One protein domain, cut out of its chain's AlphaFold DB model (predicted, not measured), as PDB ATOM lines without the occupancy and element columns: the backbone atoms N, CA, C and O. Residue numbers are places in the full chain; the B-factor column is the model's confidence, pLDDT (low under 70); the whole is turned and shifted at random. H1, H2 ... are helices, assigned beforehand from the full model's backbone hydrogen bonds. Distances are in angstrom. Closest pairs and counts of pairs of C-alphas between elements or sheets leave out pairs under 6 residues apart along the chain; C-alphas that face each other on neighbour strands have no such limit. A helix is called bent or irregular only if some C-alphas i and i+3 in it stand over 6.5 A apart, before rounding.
ATOM      1  N   ALA A 671     -46.820  42.507 -24.001       91.25
ATOM      2  CA  ALA A 671     -45.768  42.093 -24.934       91.25
ATOM      3  C   ALA A 671     -45.770  40.573 -25.180       91.25
ATOM      4  O   ALA A 671     -45.639  40.128 -26.324       91.25
ATOM      5  N   GLU A 672     -46.004  39.766 -24.139       91.38
ATOM      6  CA  GLU A 672     -46.191  38.322 -24.289       91.38
ATOM      7  C   GLU A 672     -47.416  37.971 -25.141       91.38
ATOM      8  O   GLU A 672     -47.322  37.132 -26.038       91.38
ATOM      9  N   LYS A 673     -48.578  38.581 -24.864       90.50
ATOM     10  CA  LYS A 673     -49.815  38.341 -25.621       90.50
ATOM     11  C   LYS A 673     -49.673  38.772 -27.075       90.50
ATOM     12  O   LYS A 673     -50.043  38.009 -27.964       90.50
ATOM     13  N   ASP A 674     -49.118  39.951 -27.325       90.44
ATOM     14  CA  ASP A 674     -48.916  40.478 -28.673       90.44
ATOM     15  C   ASP A 674     -47.927  39.598 -29.451       90.44
ATOM     16  O   ASP A 674     -48.201  39.246 -30.599       90.44
ATOM     17  N   THR A 675     -46.867  39.100 -28.804       92.06
ATOM     18  CA  THR A 675     -45.959  38.104 -29.398       92.06
ATOM     19  C   THR A 675     -46.678  36.785 -29.711       92.06
ATOM     20  O   THR A 675     -46.612  36.307 -30.845       92.06
ATOM     21  N   LYS A 676     -47.449  36.222 -28.766       90.62
ATOM     22  CA  LYS A 676     -48.283  35.018 -28.992       90.62
ATOM     23  C   LYS A 676     -49.263  35.229 -30.158       90.62
ATOM     24  O   LYS A 676     -49.479  34.313 -30.948       90.62
ATOM     25  N   ASN A 677     -49.836  36.424 -30.300       90.06
ATOM     26  CA  ASN A 677     -50.774  36.772 -31.370       90.06
ATOM     27  C   ASN A 677     -50.099  36.906 -32.744       90.06
ATOM     28  O   ASN A 677     -50.671  36.455 -33.736       90.06
ATOM     29  N   VAL A 678     -48.897  37.490 -32.813       90.69
ATOM     30  CA  VAL A 678     -48.097  37.559 -34.048       90.69
ATOM     31  C   VAL A 678     -47.719  36.152 -34.514       90.69
ATOM     32  O   VAL A 678     -47.926  35.823 -35.679       90.69
ATOM     33  N   LEU A 679     -47.255  35.292 -33.602       87.44
ATOM     34  CA  LEU A 679     -46.842  33.922 -33.928       87.44
ATOM     35  C   LEU A 679     -48.023  33.027 -34.335       87.44
ATOM     36  O   LEU A 679     -47.907  32.270 -35.294       87.44
ATOM     37  N   LYS A 680     -49.202  33.175 -33.716       87.06
ATOM     38  CA  LYS A 680     -50.436  32.478 -34.142       87.06
ATOM     39  C   LYS A 680     -50.929  32.862 -35.540       87.06
ATOM     40  O   LYS A 680     -51.698  32.114 -36.135       87.06
ATOM     41  N   ARG A 681     -50.544  34.037 -36.048       86.81
ATOM     42  CA  ARG A 681     -50.923  34.541 -37.382       86.81
ATOM     43  C   ARG A 681     -49.827  34.323 -38.428       86.81
ATOM     44  O   ARG A 681     -49.980  34.771 -39.562       86.81
ATOM     45  N   LEU A 682     -48.730  33.668 -38.053       86.44
ATOM     46  CA  LEU A 682     -47.571  33.446 -38.902       86.44
ATOM     47  C   LEU A 682     -47.854  32.360 -39.947       86.44
ATOM     48  O   LEU A 682     -48.295  31.259 -39.629       86.44
ATOM     49  N   SER A 683     -47.580  32.677 -41.206       83.69
ATOM     50  CA  SER A 683     -47.714  31.776 -42.345       83.69
ATOM     51  C   SER A 683     -46.545  31.975 -43.309       83.69
ATOM     52  O   SER A 683     -45.833  32.979 -43.255       83.69
ATOM     53  N   LYS A 684     -46.360  31.041 -44.253       80.75
ATOM     54  CA  LYS A 684     -45.280  31.128 -45.253       80.75
ATOM     55  C   LYS A 684     -45.364  32.375 -46.148       80.75
ATOM     56  O   LYS A 684     -44.356  32.755 -46.733       80.75
ATOM     57  N   THR A 685     -46.529  33.020 -46.258       87.00
ATOM     58  CA  THR A 685     -46.736  34.195 -47.123       87.00
ATOM     59  C   THR A 685     -46.537  35.535 -46.413       87.00
ATOM     60  O   THR A 685     -46.222  36.516 -47.080       87.00
ATOM     61  N   ASN A 686     -46.684  35.603 -45.083       89.31
ATOM     62  CA  ASN A 686     -46.669  36.867 -44.331       89.31
ATOM     63  C   ASN A 686     -45.462  37.045 -43.386       89.31
ATOM     64  O   ASN A 686     -45.422  38.025 -42.635       89.31
ATOM     65  N   VAL A 687     -44.464  36.151 -43.456       87.00
ATOM     66  CA  VAL A 687     -43.272  36.131 -42.584       87.00
ATOM     67  C   VAL A 687     -42.679  37.526 -42.369       87.00
ATOM     68  O   VAL A 687     -42.598  37.979 -41.235       87.00
ATOM     69  N   LYS A 688     -42.327  38.249 -43.440       88.38
ATOM     70  CA  LYS A 688     -41.648  39.558 -43.342       88.38
ATOM     71  C   LYS A 688     -42.458  40.612 -42.590       88.38
ATOM     72  O   LYS A 688     -41.890  41.444 -41.889       88.38
ATOM     73  N   GLU A 689     -43.780  40.598 -42.732       90.25
ATOM     74  CA  GLU A 689     -44.656  41.538 -42.033       90.25
ATOM     75  C   GLU A 689     -44.775  41.171 -40.549       90.25
ATOM     76  O   GLU A 689     -44.637  42.036 -39.682       90.25
ATOM     77  N   MET A 690     -44.975  39.884 -40.251       89.69
ATOM     78  CA  MET A 690     -45.078  39.389 -38.877       89.69
ATOM     79  C   MET A 690     -43.753  39.541 -38.119       89.69
ATOM     80  O   MET A 690     -43.767  39.969 -36.971       89.69
ATOM     81  N   MET A 691     -42.608  39.295 -38.761       88.75
ATOM     82  CA  MET A 691     -41.286  39.472 -38.149       88.75
ATOM     83  C   MET A 691     -40.972  40.944 -37.848       88.75
ATOM     84  O   MET A 691     -40.459  41.251 -36.777       88.75
ATOM     85  N   ARG A 692     -41.380  41.889 -38.708       90.50
ATOM     86  CA  ARG A 692     -41.298  43.330 -38.392       90.50
ATOM     87  C   ARG A 692     -42.215  43.735 -37.236       90.50
ATOM     88  O   ARG A 692     -41.857  44.617 -36.460       90.50
ATOM     89  N   LYS A 693     -43.398  43.120 -37.115       90.50
ATOM     90  CA  LYS A 693     -44.294  43.333 -35.963       90.50
ATOM     91  C   LYS A 693     -43.684  42.768 -34.678       90.50
ATOM     92  O   LYS A 693     -43.679  43.474 -33.679       90.50
ATOM     93  N   LEU A 694     -43.103  41.567 -34.726       90.81
ATOM     94  CA  LEU A 694     -42.359  40.963 -33.617       90.81
ATOM     95  C   LEU A 694     -41.194  41.855 -33.168       90.81
ATOM     96  O   LEU A 694     -41.094  42.179 -31.986       90.81
ATOM     97  N   ALA A 695     -40.375  42.325 -34.114       90.25
ATOM     98  CA  ALA A 695     -39.275  43.242 -33.838       90.25
ATOM     99  C   ALA A 695     -39.758  44.502 -33.099       90.25
ATOM    100  O   ALA A 695     -39.260  44.802 -32.016       90.25
ATOM    101  N   LYS A 696     -40.816  45.163 -33.594       91.31
ATOM    102  CA  LYS A 696     -41.425  46.333 -32.931       91.31
ATOM    103  C   LYS A 696     -41.920  46.078 -31.500       91.31
ATOM    104  O   LYS A 696     -41.966  47.028 -30.730       91.31
ATOM    105  N   ILE A 697     -42.286  44.847 -31.137       91.25
ATOM    106  CA  ILE A 697     -42.655  44.491 -29.753       91.25
ATOM    107  C   ILE A 697     -41.383  44.287 -28.908       91.25
ATOM    108  O   ILE A 697     -41.291  44.794 -27.787       91.25
ATOM    109  N   SER A 698     -40.363  43.625 -29.471       90.75
ATOM    110  CA  SER A 698     -39.065  43.410 -28.811       90.75
ATOM    111  C   SER A 698     -38.260  44.692 -28.558       90.75
ATOM    112  O   SER A 698     -37.378  44.692 -27.712       90.75
ATOM    113  N   TYR A 699     -38.581  45.790 -29.247       90.12
ATOM    114  CA  TYR A 699     -37.954  47.104 -29.072       90.12
ATOM    115  C   TYR A 699     -38.047  47.622 -27.625       90.12
ATOM    116  O   TYR A 699     -37.027  47.978 -27.040       90.12
ATOM    117  N   SER A 700     -39.247  47.627 -27.040       86.94
ATOM    118  CA  SER A 700     -39.470  48.069 -25.653       86.94
ATOM    119  C   SER A 700     -39.347  46.914 -24.654       86.94
ATOM    120  O   SER A 700     -38.900  47.095 -23.526       86.94
ATOM    121  N   ASN A 701     -39.752  45.702 -25.056       90.88
ATOM    122  CA  ASN A 701     -39.811  44.528 -24.182       90.88
ATOM    123  C   ASN A 701     -39.143  43.299 -24.841       90.88
ATOM    124  O   ASN A 701     -39.841  42.351 -25.214       90.88
ATOM    125  N   PRO A 702     -37.804  43.275 -24.993       92.38
ATOM    126  CA  PRO A 702     -37.082  42.179 -25.638       92.38
ATOM    127  C   PRO A 702     -37.210  40.864 -24.864       92.38
ATOM    128  O   PRO A 702     -37.610  39.859 -25.447       92.38
ATOM    129  N   ILE A 703     -36.961  40.862 -23.548       92.75
ATOM    130  CA  ILE A 703     -36.905  39.619 -22.756       92.75
ATOM    131  C   ILE A 703     -38.240  38.844 -22.767       92.75
ATOM    132  O   ILE A 703     -38.209  37.654 -23.097       92.75
ATOM    133  N   PRO A 704     -39.421  39.442 -22.477       91.69
ATOM    134  CA  PRO A 704     -40.688  38.702 -22.522       91.69
ATOM    135  C   PRO A 704     -41.019  38.205 -23.936       91.69
ATOM    136  O   PRO A 704     -41.437  37.059 -24.114       91.69
ATOM    137  N   SER A 705     -40.768  39.040 -24.950       91.56
ATOM    138  CA  SER A 705     -41.039  38.715 -26.355       91.56
ATOM    139  C   SER A 705     -40.184  37.542 -26.834       91.56
ATOM    140  O   SER A 705     -40.710  36.571 -27.373       91.56
ATOM    141  N   PHE A 706     -38.873  37.575 -26.586       91.94
ATOM    142  CA  PHE A 706     -37.973  36.490 -26.976       91.94
ATOM    143  C   PHE A 706     -38.195  35.218 -26.160       91.94
ATOM    144  O   PHE A 706     -38.090  34.129 -26.717       91.94
ATOM    145  N   THR A 707     -38.583  35.319 -24.885       91.06
ATOM    146  CA  THR A 707     -38.907  34.135 -24.070       91.06
ATOM    147  C   THR A 707     -40.070  33.354 -24.690       91.06
ATOM    148  O   THR A 707     -39.968  32.143 -24.887       91.06
ATOM    149  N   VAL A 708     -41.141  34.052 -25.085       90.38
ATOM    150  CA  VAL A 708     -42.264  33.458 -25.826       90.38
ATOM    151  C   VAL A 708     -41.821  32.959 -27.203       90.38
ATOM    152  O   VAL A 708     -42.192  31.853 -27.589       90.38
ATOM    153  N   PHE A 709     -41.047  33.752 -27.947       88.69
ATOM    154  CA  PHE A 709     -40.621  33.410 -29.303       88.69
ATOM    155  C   PHE A 709     -39.802  32.118 -29.340       88.69
ATOM    156  O   PHE A 709     -40.193  31.181 -30.034       88.69
ATOM    157  N   ILE A 710     -38.731  32.023 -28.547       86.94
ATOM    158  CA  ILE A 710     -37.882  30.829 -28.519       86.94
ATOM    159  C   ILE A 710     -38.659  29.626 -27.972       86.94
ATOM    160  O   ILE A 710     -38.553  28.555 -28.553       86.94
ATOM    161  N   SER A 711     -39.544  29.794 -26.979       86.50
ATOM    162  CA  SER A 711     -40.415  28.702 -26.506       86.50
ATOM    163  C   SER A 711     -41.363  28.167 -27.598       86.50
ATOM    164  O   SER A 711     -41.642  26.968 -27.654       86.50
ATOM    165  N   GLN A 712     -41.841  29.020 -28.513       85.75
ATOM    166  CA  GLN A 712     -42.619  28.560 -29.668       85.75
ATOM    167  C   GLN A 712     -41.739  27.853 -30.706       85.75
ATOM    168  O   GLN A 712     -42.121  26.799 -31.201       85.75
ATOM    169  N   VAL A 713     -40.546  28.364 -31.015       82.19
ATOM    170  CA  VAL A 713     -39.648  27.692 -31.974       82.19
ATOM    171  C   VAL A 713     -39.110  26.360 -31.423       82.19
ATOM    172  O   VAL A 713     -38.975  25.399 -32.169       82.19
ATOM    173  N   GLU A 714     -38.897  26.264 -30.112       79.19
ATOM    174  CA  GLU A 714     -38.537  25.038 -29.384       79.19
ATOM    175  C   GLU A 714     -39.639  23.958 -29.422       79.19
ATOM    176  O   GLU A 714     -39.361  22.767 -29.296       79.19
ATOM    177  N   SER A 715     -40.903  24.355 -29.602       81.56
ATOM    178  CA  SER A 715     -42.034  23.420 -29.706       81.56
ATOM    179  C   SER A 715     -42.402  23.045 -31.147       81.56
ATOM    180  O   SER A 715     -43.157  22.090 -31.337       81.56
ATOM    181  N   TYR A 716     -41.856  23.735 -32.157       80.94
ATOM    182  CA  TYR A 716     -42.161  23.494 -33.570       80.94
ATOM    183  C   TYR A 716     -40.921  23.599 -34.478       80.94
ATOM    184  O   TYR A 716     -40.529  24.692 -34.893       80.94
ATOM    185  N   ASP A 717     -40.397  22.449 -34.915       70.44
ATOM    186  CA  ASP A 717     -39.198  22.330 -35.772       70.44
ATOM    187  C   ASP A 717     -39.229  23.216 -37.037       70.44
ATOM    188  O   ASP A 717     -38.205  23.742 -37.479       70.44
ATOM    189  N   ASN A 718     -40.422  23.417 -37.609       75.25
ATOM    190  CA  ASN A 718     -40.646  24.192 -38.835       75.25
ATOM    191  C   ASN A 718     -40.490  25.715 -38.665       75.25
ATOM    192  O   ASN A 718     -40.535  26.435 -39.661       75.25
ATOM    193  N   LEU A 719     -40.353  26.226 -37.435       76.19
ATOM    194  CA  LEU A 719     -40.209  27.663 -37.170       76.19
ATOM    195  C   LEU A 719     -38.740  28.109 -37.037       76.19
ATOM    196  O   LEU A 719     -38.486  29.308 -36.945       76.19
ATOM    197  N   GLY A 720     -37.770  27.184 -37.064       72.00
ATOM    198  CA  GLY A 720     -36.343  27.483 -36.853       72.00
ATOM    199  C   GLY A 720     -35.762  28.525 -37.817       72.00
ATOM    200  O   GLY A 720     -35.085  29.454 -37.389       72.00
ATOM    201  N   GLU A 721     -36.088  28.428 -39.107       75.88
ATOM    202  CA  GLU A 721     -35.621  29.365 -40.147       75.88
ATOM    203  C   GLU A 721     -36.170  30.795 -39.959       75.88
ATOM    204  O   GLU A 721     -35.590  31.767 -40.444       75.88
ATOM    205  N   LEU A 722     -37.277  30.946 -39.225       75.00
ATOM    206  CA  LEU A 722     -37.939  32.233 -39.006       75.00
ATOM    207  C   LEU A 722     -37.194  33.091 -37.977       75.00
ATOM    208  O   LEU A 722     -37.366  34.306 -37.977       75.00
ATOM    209  N   VAL A 723     -36.324  32.493 -37.154       73.94
ATOM    210  CA  VAL A 723     -35.424  33.221 -36.243       73.94
ATOM    211  C   VAL A 723     -34.452  34.101 -37.027       73.94
ATOM    212  O   VAL A 723     -34.285  35.265 -36.681       73.94
ATOM    213  N   ILE A 724     -33.898  33.593 -38.131       76.75
ATOM    214  CA  ILE A 724     -32.962  34.332 -38.994       76.75
ATOM    215  C   ILE A 724     -33.676  35.516 -39.671       76.75
ATOM    216  O   ILE A 724     -33.181  36.642 -39.676       76.75
ATOM    217  N   GLU A 725     -34.885  35.302 -40.207       81.31
ATOM    218  CA  GLU A 725     -35.665  36.390 -40.822       81.31
ATOM    219  C   GLU A 725     -36.206  37.392 -39.779       81.31
ATOM    220  O   GLU A 725     -36.446  38.547 -40.127       81.31
ATOM    221  N   ALA A 726     -36.360  36.996 -38.509       81.12
ATOM    222  CA  ALA A 726     -36.663  37.904 -37.399       81.12
ATOM    223  C   ALA A 726     -35.461  38.781 -37.023       81.12
ATOM    224  O   ALA A 726     -35.601  40.001 -36.911       81.12
ATOM    225  N   ALA A 727     -34.288  38.159 -36.872       81.19
ATOM    226  CA  ALA A 727     -33.078  38.778 -36.343       81.19
ATOM    227  C   ALA A 727     -32.619  39.997 -37.160       81.19
ATOM    228  O   ALA A 727     -32.223  41.019 -36.598       81.19
ATOM    229  N   ARG A 728     -32.823  39.957 -38.484       86.12
ATOM    230  CA  ARG A 728     -32.600  41.074 -39.425       86.12
ATOM    231  C   ARG A 728     -33.321  42.382 -39.079       86.12
ATOM    232  O   ARG A 728     -32.958  43.423 -39.623       86.12
ATOM    233  N   TYR A 729     -34.363  42.339 -38.250       88.88
ATOM    234  CA  TYR A 729     -35.150  43.511 -37.859       88.88
ATOM    235  C   TYR A 729     -34.965  43.903 -36.382       88.88
ATOM    236  O   TYR A 729     -35.582  44.875 -35.947       88.88
ATOM    237  N   PHE A 730     -34.160  43.177 -35.601       89.19
ATOM    238  CA  PHE A 730     -33.909  43.514 -34.197       89.19
ATOM    239  C   PHE A 730     -32.963  44.714 -34.058       89.19
ATOM    240  O   PHE A 730     -32.060  44.922 -34.866       89.19
ATOM    241  N   THR A 731     -33.178  45.506 -33.008       90.06
ATOM    242  CA  THR A 731     -32.249  46.547 -32.546       90.06
ATOM    243  C   THR A 731     -31.039  45.925 -31.847       90.06
ATOM    244  O   THR A 731     -31.090  44.770 -31.428       90.06
ATOM    245  N   ASP A 732     -29.976  46.703 -31.642       90.62
ATOM    246  CA  ASP A 732     -28.750  46.255 -30.960       90.62
ATOM    247  C   ASP A 732     -29.025  45.651 -29.565       90.62
ATOM    248  O   ASP A 732     -28.475  44.612 -29.210       90.62
ATOM    249  N   ILE A 733     -29.956  46.236 -28.799       90.81
ATOM    250  CA  ILE A 733     -30.409  45.676 -27.512       90.81
ATOM    251  C   ILE A 733     -31.175  44.354 -27.670       90.81
ATOM    252  O   ILE A 733     -31.139  43.506 -26.785       90.81
ATOM    253  N   GLY A 734     -31.854  44.153 -28.803       89.81
ATOM    254  CA  GLY A 734     -32.475  42.878 -29.143       89.81
ATOM    255  C   GLY A 734     -31.424  41.800 -29.413       89.81
ATOM    256  O   GLY A 734     -31.555  40.680 -28.926       89.81
ATOM    257  N   TRP A 735     -30.345  42.160 -30.111       89.50
ATOM    258  CA  TRP A 735     -29.195  41.284 -30.348       89.50
ATOM    259  C   TRP A 735     -28.405  40.945 -29.077       89.50
ATOM    260  O   TRP A 735     -27.951  39.815 -28.952       89.50
ATOM    261  N   ASP A 736     -28.286  41.862 -28.112       91.31
ATOM    262  CA  ASP A 736     -27.620  41.606 -26.820       91.31
ATOM    263  C   ASP A 736     -28.526  40.817 -25.840       91.31
ATOM    264  O   ASP A 736     -28.048  39.995 -25.059       91.31
ATOM    265  N   ALA A 737     -29.854  40.992 -25.906       91.38
ATOM    266  CA  ALA A 737     -30.813  40.281 -25.049       91.38
ATOM    267  C   ALA A 737     -31.202  38.873 -25.552       91.38
ATOM    268  O   ALA A 737     -31.604  38.024 -24.751       91.38
ATOM    269  N   LEU A 738     -31.108  38.595 -26.857       89.06
ATOM    270  CA  LEU A 738     -31.466  37.292 -27.434       89.06
ATOM    271  C   LEU A 738     -30.568  36.136 -26.920       89.06
ATOM    272  O   LEU A 738     -31.129  35.139 -26.454       89.06
ATOM    273  N   PRO A 739     -29.220  36.244 -26.904       88.38
ATOM    274  CA  PRO A 739     -28.344  35.228 -26.317       88.38
ATOM    275  C   PRO A 739     -28.608  35.018 -24.825       88.38
ATOM    276  O   PRO A 739     -28.611  33.879 -24.360       88.38
ATOM    277  N   PHE A 740     -28.898  36.088 -24.076       90.38
ATOM    278  CA  PHE A 740     -29.265  35.998 -22.661       90.38
ATOM    279  C   PHE A 740     -30.514  35.121 -22.444       90.38
ATOM    280  O   PHE A 740     -30.492  34.216 -21.607       90.38
ATOM    281  N   VAL A 741     -31.580  35.318 -23.231       89.75
ATOM    282  CA  VAL A 741     -32.798  34.487 -23.151       89.75
ATOM    283  C   VAL A 741     -32.517  33.031 -23.530       89.75
ATOM    284  O   VAL A 741     -33.037  32.118 -22.889       89.75
ATOM    285  N   ILE A 742     -31.666  32.798 -24.530       85.69
ATOM    286  CA  ILE A 742     -31.247  31.453 -24.945       85.69
ATOM    287  C   ILE A 742     -30.486  30.745 -23.818       85.69
ATOM    288  O   ILE A 742     -30.828  29.614 -23.471       85.69
ATOM    289  N   MET A 743     -29.524  31.417 -23.175       86.50
ATOM    290  CA  MET A 743     -28.831  30.871 -22.005       86.50
ATOM    291  C   MET A 743     -29.799  30.575 -20.857       86.50
ATOM    292  O   MET A 743     -29.740  29.489 -20.292       86.50
ATOM    293  N   MET A 744     -30.728  31.488 -20.552       87.31
ATOM    294  CA  MET A 744     -31.752  31.303 -19.515       87.31
ATOM    295  C   MET A 744     -32.636  30.066 -19.770       87.31
ATOM    296  O   MET A 744     -33.040  29.383 -18.830       87.31
ATOM    297  N   GLN A 745     -32.920  29.738 -21.035       82.12
ATOM    298  CA  GLN A 745     -33.664  28.526 -21.396       82.12
ATOM    299  C   GLN A 745     -32.809  27.253 -21.364       82.12
ATOM    300  O   GLN A 745     -33.327  26.192 -21.002       82.12
ATOM    301  N   LEU A 746     -31.514  27.337 -21.675       81.44
ATOM    302  CA  LEU A 746     -30.570  26.222 -21.532       81.44
ATOM    303  C   LEU A 746     -30.305  25.883 -20.054       81.44
ATOM    304  O   LEU A 746     -30.259  24.709 -19.694       81.44
ATOM    305  N   THR A 747     -30.210  26.886 -19.175       83.81
ATOM    306  CA  THR A 747     -29.962  26.712 -17.728       83.81
ATOM    307  C   THR A 747     -31.224  26.454 -16.899       83.81
ATOM    308  O   THR A 747     -31.142  26.299 -15.683       83.81
ATOM    309  N   SER A 748     -32.392  26.324 -17.535       78.31
ATOM    310  CA  SER A 748     -33.714  26.152 -16.899       78.31
ATOM    311  C   SER A 748     -33.930  24.852 -16.093       78.31
ATOM    312  O   SER A 748     -35.056  24.553 -15.700       78.31
ATOM    313  N   GLY A 749     -32.889  24.043 -15.866       71.88
ATOM    314  CA  GLY A 749     -32.952  22.809 -15.068       71.88
ATOM    315  C   GLY A 749     -33.792  21.678 -15.679       71.88
ATOM    316  O   GLY A 749     -34.051  20.670 -15.021       71.88
ATOM    317  N   ARG A 750     -34.241  21.820 -16.932       76.25
ATOM    318  CA  ARG A 750     -35.031  20.801 -17.634       76.25
ATOM    319  C   ARG A 750     -34.151  19.593 -17.958       76.25
ATOM    320  O   ARG A 750     -33.130  19.730 -18.622       76.25
ATOM    321  N   GLY A 751     -34.576  18.402 -17.525       72.62
ATOM    322  CA  GLY A 751     -33.869  17.150 -17.821       72.62
ATOM    323  C   GLY A 751     -33.638  16.955 -19.324       72.62
ATOM    324  O   GLY A 751     -34.518  17.261 -20.134       72.62
ATOM    325  N   THR A 752     -32.456  16.457 -19.687       73.19
ATOM    326  CA  THR A 752     -31.997  16.352 -21.080       73.19
ATOM    327  C   THR A 752     -32.589  15.152 -21.814       73.19
ATOM    328  O   THR A 752     -32.992  15.268 -22.971       73.19
ATOM    329  N   GLN A 753     -32.722  14.020 -21.123       76.38
ATOM    330  CA  GLN A 753     -33.299  12.788 -21.657       76.38
ATOM    331  C   GLN A 753     -34.832  12.774 -21.562       76.38
ATOM    332  O   GLN A 753     -35.448  13.371 -20.667       76.38
ATOM    333  N   GLN A 754     -35.465  12.102 -22.523       77.69
ATOM    334  CA  GLN A 754     -36.888  11.774 -22.514       77.69
ATOM    335  C   GLN A 754     -37.215  10.839 -21.336       77.69
ATOM    336  O   GLN A 754     -36.331  10.194 -20.780       77.69
ATOM    337  N   VAL A 755     -38.492  10.762 -20.942       75.38
ATOM    338  CA  VAL A 755     -38.954   9.907 -19.828       75.38
ATOM    339  C   VAL A 755     -38.597   8.427 -20.052       75.38
ATOM    340  O   VAL A 755     -38.320   7.718 -19.093       75.38
ATOM    341  N   ASP A 756     -38.508   7.997 -21.313       76.31
ATOM    342  CA  ASP A 756     -38.116   6.641 -21.720       76.31
ATOM    343  C   ASP A 756     -36.595   6.370 -21.653       76.31
ATOM    344  O   ASP A 756     -36.153   5.269 -21.973       76.31
ATOM    345  N   GLY A 757     -35.768   7.369 -21.309       71.75
ATOM    346  CA  GLY A 757     -34.309   7.262 -21.142       71.75
ATOM    347  C   GLY A 757     -33.478   7.022 -22.415       71.75
ATOM    348  O   GLY A 757     -32.284   7.310 -22.417       71.75
ATOM    349  N   LEU A 758     -34.086   6.532 -23.501       77.00
ATOM    350  CA  LEU A 758     -33.390   6.142 -24.738       77.00
ATOM    351  C   LEU A 758     -33.068   7.292 -25.703       77.00
ATOM    352  O   LEU A 758     -32.169   7.157 -26.530       77.00
ATOM    353  N   TYR A 759     -33.823   8.389 -25.638       76.75
ATOM    354  CA  TYR A 759     -33.733   9.505 -26.582       76.75
ATOM    355  C   TYR A 759     -33.549  10.832 -25.848       76.75
ATOM    356  O   TYR A 759     -34.156  11.062 -24.799       76.75
ATOM    357  N   ASP A 760     -32.763  11.734 -26.432       76.56
ATOM    358  CA  ASP A 760     -32.728  13.131 -26.004       76.56
ATOM    359  C   ASP A 760     -34.075  13.803 -26.273       76.56
ATOM    360  O   ASP A 760     -34.774  13.490 -27.242       76.56
ATOM    361  N   ARG A 761     -34.457  14.764 -25.430       74.50
ATOM    362  CA  ARG A 761     -35.694  15.509 -25.658       74.50
ATOM    363  C   ARG A 761     -35.575  16.366 -26.917       74.50
ATOM    364  O   ARG A 761     -34.605  17.101 -27.093       74.50
ATOM    365  N   LYS A 762     -36.639  16.366 -27.724       69.94
ATOM    366  CA  LYS A 762     -36.761  17.133 -28.980       69.94
ATOM    367  C   LYS A 762     -36.377  18.613 -28.858       69.94
ATOM    368  O   LYS A 762     -35.832  19.173 -29.801       69.94
ATOM    369  N   TRP A 763     -36.594  19.224 -27.689       72.81
ATOM    370  CA  TRP A 763     -36.226  20.618 -27.426       72.81
ATOM    371  C   TRP A 763     -34.714  20.886 -27.560       72.81
ATOM    372  O   TRP A 763     -34.327  21.937 -28.052       72.81
ATOM    373  N   ILE A 764     -33.855  19.916 -27.224       72.12
ATOM    374  CA  ILE A 764     -32.390  20.006 -27.400       72.12
ATOM    375  C   ILE A 764     -32.000  19.830 -28.873       72.12
ATOM    376  O   ILE A 764     -31.060  20.454 -29.355       72.12
ATOM    377  N   GLN A 765     -32.750  19.008 -29.609       67.12
ATOM    378  CA  GLN A 765     -32.538  18.748 -31.037       67.12
ATOM    379  C   GLN A 765     -33.044  19.891 -31.940       67.12
ATOM    380  O   GLN A 765     -32.855  19.855 -33.157       67.12
ATOM    381  N   CYS A 766     -33.675  20.922 -31.367       64.50
ATOM    382  CA  CYS A 766     -34.206  22.056 -32.111       64.50
ATOM    383  C   CYS A 766     -33.094  22.854 -32.803       64.50
ATOM    384  O   CYS A 766     -32.224  23.449 -32.164       64.50
ATOM    385  N   LYS A 767     -33.203  22.979 -34.133       54.81
ATOM    386  CA  LYS A 767     -32.261  23.730 -34.988       54.81
ATOM    387  C   LYS A 767     -32.114  25.213 -34.621       54.81
ATOM    388  O   LYS A 767     -31.196  25.864 -35.103       54.81
ATOM    389  N   CYS A 768     -32.989  25.738 -33.766       53.47
ATOM    390  CA  CYS A 768     -32.928  27.083 -33.199       53.47
ATOM    391  C   CYS A 768     -31.536  27.404 -32.617       53.47
ATOM    392  O   CYS A 768     -30.914  28.392 -33.004       53.47
ATOM    393  N   PHE A 769     -31.002  26.518 -31.768       58.62
ATOM    394  CA  PHE A 769     -29.684  26.696 -31.149       58.62
ATOM    395  C   PHE A 769     -28.543  26.611 -32.176       58.62
ATOM    396  O   PHE A 769     -27.558  27.335 -32.065       58.62
ATOM    397  N   TYR A 770     -28.701  25.782 -33.214       53.81
ATOM    398  CA  TYR A 770     -27.733  25.636 -34.305       53.81
ATOM    399  C   TYR A 770     -27.683  26.871 -35.221       53.81
ATOM    400  O   TYR A 770     -26.600  27.347 -35.547       53.81
ATOM    401  N   TYR A 771     -28.836  27.430 -35.601       55.03
ATOM    402  CA  TYR A 771     -28.897  28.628 -36.444       55.03
ATOM    403  C   TYR A 771     -28.418  29.889 -35.720       55.03
ATOM    404  O   TYR A 771     -27.723  30.696 -36.324       55.03
ATOM    405  N   VAL A 772     -28.719  30.043 -34.427       55.16
ATOM    406  CA  VAL A 772     -28.208  31.184 -33.646       55.16
ATOM    407  C   VAL A 772     -26.686  31.098 -33.457       55.16
ATOM    408  O   VAL A 772     -26.003  32.115 -33.525       55.16
ATOM    409  N   HIS A 773     -26.127  29.892 -33.312       50.31
ATOM    410  CA  HIS A 773     -24.672  29.690 -33.265       50.31
ATOM    411  C   HIS A 773     -23.973  30.030 -34.604       50.31
ATOM    412  O   HIS A 773     -22.781  30.330 -34.603       50.31
ATOM    413  N   LEU A 774     -24.694  30.006 -35.732       48.34
ATOM    414  CA  LEU A 774     -24.163  30.262 -37.080       48.34
ATOM    415  C   LEU A 774     -24.113  31.746 -37.499       48.34
ATOM    416  O   LEU A 774     -23.472  32.035 -38.504       48.34
ATOM    417  N   GLU A 775     -24.772  32.662 -36.775       49.00
ATOM    418  CA  GLU A 775     -24.656  34.124 -36.991       49.00
ATOM    419  C   GLU A 775     -24.039  34.885 -35.795       49.00
ATOM    420  O   GLU A 775     -23.676  36.049 -35.944       49.00
ATOM    421  N   LEU A 776     -23.896  34.262 -34.613       47.72
ATOM    422  CA  LEU A 776     -23.191  34.859 -33.459       47.72
ATOM    423  C   LEU A 776     -21.665  34.633 -33.463       47.72
ATOM    424  O   LEU A 776     -20.981  35.161 -32.582       47.72
ATOM    425  N   GLY A 777     -21.146  33.841 -34.404       33.09
ATOM    426  CA  GLY A 777     -19.716  33.620 -34.648       33.09
ATOM    427  C   GLY A 777     -19.334  34.020 -36.064       33.09
ATOM    428  O   GLY A 777     -18.205  34.530 -36.220       33.09
TER     429      GLY A 777
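AT A GLANCE: This is residues 671 to 777 of the 777 residues of the protein "Tho2p" of Sugiyamaella lignohabitans (UniProt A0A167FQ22). Five helices cluster round a sixth, H3, which lies nearest the middle: H1 and H2 run side by side in opposite directions and make a loose up-and-down bundle with H3, H5 covers another side of H3, and H4 and H6 lie together on a further side. The long loop between H5 and H6 reaches away from this body to its tip near Leu 758 and makes the length. The printed part has 107 residues with six named helices, H1 to H6 in order, and no named strand; its class is all helix. It is compact, with a radius of gyration of the C-alphas of 13.9 A, and spans 41 by 28 by 27 A.

HOW THE PARTS SIT: H1, residues 671 to 680, and H2, residues 687 to 698, form a helical hairpin: they touch, closest at the C-alphas of Val 678 and Met 690, 6.0 A apart, at a shallow tilt of 9 degrees, opposite ways. H3, residues 702 to 715, is the hub, touching five other helices. With residues 704 to 709 alone it touches H1, the closest C-alphas being those of Glu 672 and Ser 705, 5.6 A apart; the tilt of 33 degrees is only just shallow, the same way. H2 and H3 are also a helical hairpin, at a steep tilt of 42 degrees, with residues 694 to 698 of H2 alone touching residues 705 to 706 of H3; the C-alphas of Ser 698 and Ser 705 are closest, at 5.7 A. Together H1, H2 and H3 are an up-and-down bundle, each running against the one before. H4, residues 717 to 727, touches H2 at a steep tilt of 66 degrees, closest at the C-alphas of Met 691 and Ala 726, 4.9 A apart. H3 and H4 only just touch, with 3 pairs of C-alphas within 8 A, and only at the corner, closest at the C-alphas of Val 713 and Leu 719, 5.2 A apart. H5, residues 732 to 746, touches H3 at a steep tilt of 49 degrees, closest at the C-alphas of Pro 702 and Gly 734, 5.8 A apart. H6, residues 767 to 773, touches H4 at a shallow tilt of 30 degrees, the same way, closest at the C-alphas of Gly 720 and Cys 768, 5.0 A apart. H1 is apart from H4, H5 and H6. Every O i to N i+4 pair is within hydrogen-bond range in H1, H2, H3 and H6; H5 has 9 of 11, and H4 has 2 of 7 beside 7 of 8 O i to N i+3 pairs.

IN THESE COORDINATES: H1 begins at C-alpha 671, (-45.768, 42.093, -24.934). H5, 22.2 A from first to last C-alpha, and H3, 19.8 A, are longer than H4, 17.6 A, which is irregular: C-alphas 718 and 721 are 7.3 A apart. H6 ends at C-alpha 773, (-24.672, 29.690, -33.265).

THE WHOLE: The C-alphas farthest apart are those of Ser 700 and Leu 758, 42.4 A. The printed part has no cut, and H5 to H6, residues 747 to 766, is the long link. Mean pLDDT of the printed part is 80.7; residues 762 and 765 to 777 are under 70.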